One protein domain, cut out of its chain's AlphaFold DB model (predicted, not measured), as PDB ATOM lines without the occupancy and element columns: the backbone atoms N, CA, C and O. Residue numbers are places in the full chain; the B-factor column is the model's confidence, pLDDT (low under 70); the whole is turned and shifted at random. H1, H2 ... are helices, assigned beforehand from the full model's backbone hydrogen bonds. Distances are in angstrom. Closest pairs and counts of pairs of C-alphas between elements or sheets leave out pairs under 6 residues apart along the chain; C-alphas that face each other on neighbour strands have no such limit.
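Overview. This is residues 66 to 106 of the 106 residues of an uncharacterized protein of Nitrososphaeria archaeon (UniProt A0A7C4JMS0). Two helices, H1 and then H2, meet near their ends as an open L, and a stretch with no named element, residues 66 to 74, folds back on itself before H1. There is no core: most of both helices stands free, and so do residues 68 to 73. The printed part has 41 residues, is all helix with no named strand, and is extended, with a radius of gyration of the C-alphas of 15.9 A and spans of 49 by 21 by 11 A, only just a rod.

Along the chain. H1, residues 75 to 87, begins at C-alpha 75 (99.597, 151.695, 83.165) and is 18.2 A long. H2, residues 90 to 104, is 21.1 A long and ends at C-alpha 104 (123.343, 130.832, 99.058).

Arrangement. H1 and H2 are close but not clearly touching; their closest C-alphas, those of Phe 87 and Leu 93, are 6.5 A apart. Their lines are about perpendicular, at 75 degrees. In H1 and H2 every O i to N i+4 pair is within hydrogen-bond range.

Size, cuts and confidence. The farthest C-alphas, those of Lys 70 and Met 105, are 49.0 A apart. The printed part has no cut, and the link from H1 to H2 is tight. The pLDDT is under 70 at residues 66 to 68, 103, and 105 to 106, the chain's last residue.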
ATOM      1  N   PRO A  66      89.793 142.721  81.151       58.88
ATOM      2  CA  PRO A  66      90.149 144.145  81.093       58.88
ATOM      3  C   PRO A  66      89.755 144.948  82.345       58.88
ATOM      4  O   PRO A  66      88.614 144.880  82.792       58.88
ATOM      5  N   CYS A  67      90.685 145.768  82.860       66.19
ATOM      6  CA  CYS A  67      90.460 146.622  84.029       66.19
ATOM      7  C   CYS A  67      89.180 147.456  83.854       66.19
ATOM      8  O   CYS A  67      89.121 148.364  83.025       66.19
ATOM      9  N   MET A  68      88.158 147.165  84.660       66.50
ATOM     10  CA  MET A  68      86.825 147.770  84.529       66.50
ATOM     11  C   MET A  68      86.711 149.152  85.202       66.50
ATOM     12  O   MET A  68      85.618 149.716  85.297       66.50
ATOM     13  N   LYS A  69      87.824 149.714  85.694       71.69
ATOM     14  CA  LYS A  69      87.854 151.042  86.326       71.69
ATOM     15  C   LYS A  69      87.625 152.117  85.258       71.69
ATOM     16  O   LYS A  69      88.371 152.197  84.281       71.69
ATOM     17  N   LYS A  70      86.603 152.962  85.452       74.31
ATOM     18  CA  LYS A  70      86.376 154.144  84.601       74.31
ATOM     19  C   LYS A  70      87.646 155.001  84.586       74.31
ATOM     20  O   LYS A  70      88.237 155.221  85.637       74.31
ATOM     21  N   GLU A  71      88.050 155.443  83.394       77.75
ATOM     22  CA  GLU A  71      89.234 156.293  83.161       77.75
ATOM     23  C   GLU A  71      90.594 155.637  83.474       77.75
ATOM     24  O   GLU A  71      91.610 156.318  83.596       77.75
ATOM     25  N   CYS A  72      90.663 154.305  83.564       76.38
ATOM     26  CA  CYS A  72      91.947 153.636  83.736       76.38
ATOM     27  C   CYS A  72      92.805 153.704  82.462       76.38
ATOM     28  O   CYS A  72      92.441 153.158  81.424       76.38
ATOM     29  N   ILE A  73      94.003 154.286  82.570       79.19
ATOM     30  CA  ILE A  73      94.994 154.355  81.480       79.19
ATOM     31  C   ILE A  73      95.816 153.061  81.302       79.19
ATOM     32  O   ILE A  73      96.794 153.047  80.561       79.19
ATOM     33  N   LEU A  74      95.448 151.976  82.001       75.06
ATOM     34  CA  LEU A  74      96.078 150.644  81.930       75.06
ATOM     35  C   LEU A  74      97.599 150.619  82.190       75.06
ATOM     36  O   LEU A  74      98.284 149.677  81.798       75.06
ATOM     37  N   GLU A  75      98.152 151.613  82.891       79.00
ATOM     38  CA  GLU A  75      99.597 151.695  83.165       79.00
ATOM     39  C   GLU A  75     100.127 150.462  83.924       79.00
ATOM     40  O   GLU A  75     101.242 150.002  83.678       79.00
ATOM     41  N   HIS A  76      99.313 149.879  84.807       72.25
ATOM     42  CA  HIS A  76      99.647 148.651  85.530       72.25
ATOM     43  C   HIS A  76      99.841 147.452  84.584       72.25
ATOM     44  O   HIS A  76     100.782 146.685  84.779       72.25
ATOM     45  N   VAL A  77      99.031 147.338  83.521       71.62
ATOM     46  CA  VAL A  77      99.175 146.296  82.488       71.62
ATOM     47  C   VAL A  77     100.498 146.467  81.749       71.62
ATOM     48  O   VAL A  77     101.240 145.504  81.578       71.62
ATOM     49  N   TRP A  78     100.839 147.699  81.362       73.81
ATOM     50  CA  TRP A  78     102.096 147.992  80.670       73.81
ATOM     51  C   TRP A  78     103.323 147.728  81.541       73.81
ATOM     52  O   TRP A  78     104.270 147.085  81.091       73.81
ATOM     53  N   ARG A  79     103.305 148.164  82.805       74.94
ATOM     54  CA  ARG A  79     104.374 147.858  83.768       74.94
ATOM     55  C   ARG A  79     104.529 146.350  83.962       74.94
ATOM     56  O   ARG A  79     105.655 145.877  84.074       74.94
ATOM     57  N   TRP A  80     103.430 145.599  83.939       70.12
ATOM     58  CA  TRP A  80     103.469 144.143  84.042       70.12
ATOM     59  C   TRP A  80     104.028 143.468  82.796       70.12
ATOM     60  O   TRP A  80     104.907 142.628  82.926       70.12
ATOM     61  N   LEU A  81     103.586 143.852  81.595       72.56
ATOM     62  CA  LEU A  81     104.149 143.338  80.343       72.56
ATOM     63  C   LEU A  81     105.647 143.632  80.251       72.56
ATOM     64  O   LEU A  81     106.411 142.760  79.851       72.56
ATOM     65  N   ASN A  82     106.078 144.813  80.695       76.25
ATOM     66  CA  ASN A  82     107.494 145.166  80.768       76.25
ATOM     67  C   ASN A  82     108.249 144.301  81.781       76.25
ATOM     68  O   ASN A  82     109.336 143.824  81.476       76.25
ATOM     69  N   LEU A  83     107.677 144.062  82.962       76.25
ATOM     70  CA  LEU A  83     108.276 143.207  83.985       76.25
ATOM     71  C   LEU A  83     108.350 141.744  83.524       76.25
ATOM     72  O   LEU A  83     109.385 141.104  83.671       76.25
ATOM     73  N   PHE A  84     107.281 141.225  82.926       76.62
ATOM     74  CA  PHE A  84     107.226 139.887  82.346       76.62
ATOM     75  C   PHE A  84     108.238 139.741  81.209       76.62
ATOM     76  O   PHE A  84     108.989 138.768  81.175       76.62
ATOM     77  N   HIS A  85     108.301 140.723  80.307       75.38
ATOM     78  CA  HIS A  85     109.262 140.746  79.211       75.38
ATOM     79  C   HIS A  85     110.699 140.788  79.733       75.38
ATOM     80  O   HIS A  85     111.528 140.021  79.252       75.38
ATOM     81  N   LEU A  86     110.968 141.616  80.747       77.44
ATOM     82  CA  LEU A  86     112.254 141.706  81.432       77.44
ATOM     83  C   LEU A  86     112.637 140.362  82.067       77.44
ATOM     84  O   LEU A  86     113.712 139.849  81.793       77.44
ATOM     85  N   PHE A  87     111.749 139.737  82.844       75.50
ATOM     86  CA  PHE A  87     112.001 138.417  83.438       75.50
ATOM     87  C   PHE A  87     112.091 137.282  82.413       75.50
ATOM     88  O   PHE A  87     112.609 136.215  82.735       75.50
ATOM     89  N   SER A  88     111.613 137.501  81.189       76.75
ATOM     90  CA  SER A  88     111.747 136.549  80.086       76.75
ATOM     91  C   SER A  88     113.063 136.711  79.314       76.75
ATOM     92  O   SER A  88     113.360 135.870  78.468       76.75
ATOM     93  N   GLN A  89     113.852 137.763  79.583       83.69
ATOM     94  CA  GLN A  89     115.151 137.955  78.934       83.69
ATOM     95  C   GLN A  89     116.213 137.009  79.530       83.69
ATOM     96  O   GLN A  89     116.356 136.948  80.760       83.69
ATOM     97  N   PRO A  90     117.000 136.302  78.694       83.94
ATOM     98  CA  PRO A  90     118.068 135.411  79.152       83.94
ATOM     99  C   PRO A  90     119.082 136.086  80.087       83.94
ATOM    100  O   PRO A  90     119.549 135.483  81.055       83.94
ATOM    101  N   GLU A  91     119.397 137.354  79.835       83.19
ATOM    102  CA  GLU A  91     120.355 138.149  80.602       83.19
ATOM    103  C   GLU A  91     119.834 138.424  82.016       83.19
ATOM    104  O   GLU A  91     120.566 138.288  82.997       83.19
ATOM    105  N   THR A  92     118.547 138.751  82.145       79.19
ATOM    106  CA  THR A  92     117.902 138.967  83.444       79.19
ATOM    107  C   THR A  92     117.850 137.676  84.254       79.19
ATOM    108  O   THR A  92     118.152 137.694  85.448       79.19
ATOM    109  N   LEU A  93     117.556 136.541  83.617       76.00
ATOM    110  CA  LEU A  93     117.594 135.231  84.272       76.00
ATOM    111  C   LEU A  93     119.005 134.876  84.764       76.00
ATOM    112  O   LEU A  93     119.153 134.366  85.875       76.00
ATOM    113  N   SER A  94     120.039 135.197  83.983       78.12
ATOM    114  CA  SER A  94     121.437 135.016  84.389       78.12
ATOM    115  C   SER A  94     121.802 135.880  85.599       78.12
ATOM    116  O   SER A  94     122.403 135.381  86.551       78.12
ATOM    117  N   ILE A  95     121.379 137.149  85.624       79.31
ATOM    118  CA  ILE A  95     121.595 138.043  86.770       79.31
ATOM    119  C   ILE A  95     120.900 137.498  88.023       79.31
ATOM    120  O   ILE A  95     121.520 137.425  89.082       79.31
ATOM    121  N   ILE A  96     119.641 137.068  87.909       79.31
ATOM    122  CA  ILE A  96     118.881 136.493  89.031       79.31
ATOM    123  C   ILE A  96     119.560 135.227  89.558       79.31
ATOM    124  O   ILE A  96     119.691 135.060  90.769       79.31
ATOM    125  N   HIS A  97     120.028 134.357  88.663       78.06
ATOM    126  CA  HIS A  97     120.770 133.156  89.033       78.06
ATOM    127  C   HIS A  97     122.056 133.496  89.799       78.06
ATOM    128  O   HIS A  97     122.335 132.898  90.837       78.06
ATOM    129  N   ASN A  98     122.811 134.492  89.331       78.94
ATOM    130  CA  ASN A  98     124.044 134.930  89.982       78.94
ATOM    131  C   ASN A  98     123.778 135.527  91.370       78.94
ATOM    132  O   ASN A  98     124.478 135.191  92.322       78.94
ATOM    133  N   ILE A  99     122.742 136.360  91.506       76.38
ATOM    134  CA  ILE A  99     122.327 136.914  92.804       76.38
ATOM    135  C   ILE A  99     121.942 135.786  93.765       76.38
ATOM    136  O   ILE A  99     122.369 135.798  94.918       76.38
ATOM    137  N   ARG A 100     121.192 134.782  93.294       76.06
ATOM    138  CA  ARG A 100     120.820 133.624  94.115       76.06
ATOM    139  C   ARG A 100     122.049 132.851  94.594       76.06
ATOM    140  O   ARG A 100     122.133 132.541  95.775       76.06
ATOM    141  N   GLY A 101     123.025 132.627  93.713       76.56
ATOM    142  CA  GLY A 101     124.290 131.981  94.072       76.56
ATOM    143  C   GLY A 101     125.070 132.746  95.146       76.56
ATOM    144  O   GLY A 101     125.598 132.135  96.066       76.56
ATOM    145  N   VAL A 102     125.087 134.082  95.089       74.81
ATOM    146  CA  VAL A 102     125.720 134.914  96.129       74.81
ATOM    147  C   VAL A 102     124.982 134.804  97.467       74.81
ATOM    148  O   VAL A 102     125.624 134.728  98.509       74.81
ATOM    149  N   MET A 103     123.647 134.768  97.451       56.34
ATOM    150  CA  MET A 103     122.836 134.642  98.668       56.34
ATOM    151  C   MET A 103     122.933 133.260  99.324       56.34
ATOM    152  O   MET A 103     122.791 133.165 100.533       56.34
ATOM    153  N   GLU A 104     123.161 132.200  98.548       71.62
ATOM    154  CA  GLU A 104     123.343 130.832  99.058       71.62
ATOM    155  C   GLU A 104     124.753 130.595  99.639       71.62
ATOM    156  O   GLU A 104     124.970 129.621 100.357       71.62
ATOM    157  N   MET A 105     125.714 131.476  99.334       63.03
ATOM    158  CA  MET A 105     127.088 131.436  99.852       63.03
ATOM    159  C   MET A 105     127.307 132.288 101.117       63.03
ATOM    160  O   MET A 105     128.396 132.221 101.693       63.03
ATOM    161  N   ALA A 106     126.320 133.097 101.514       49.59
ATOM    162  CA  ALA A 106     126.348 133.983 102.681       49.59
ATOM    163  C   ALA A 106     125.601 133.367 103.873       49.59
ATOM    164  O   ALA A 106     126.077 133.564 105.014       49.59
TER     165      ALA A 106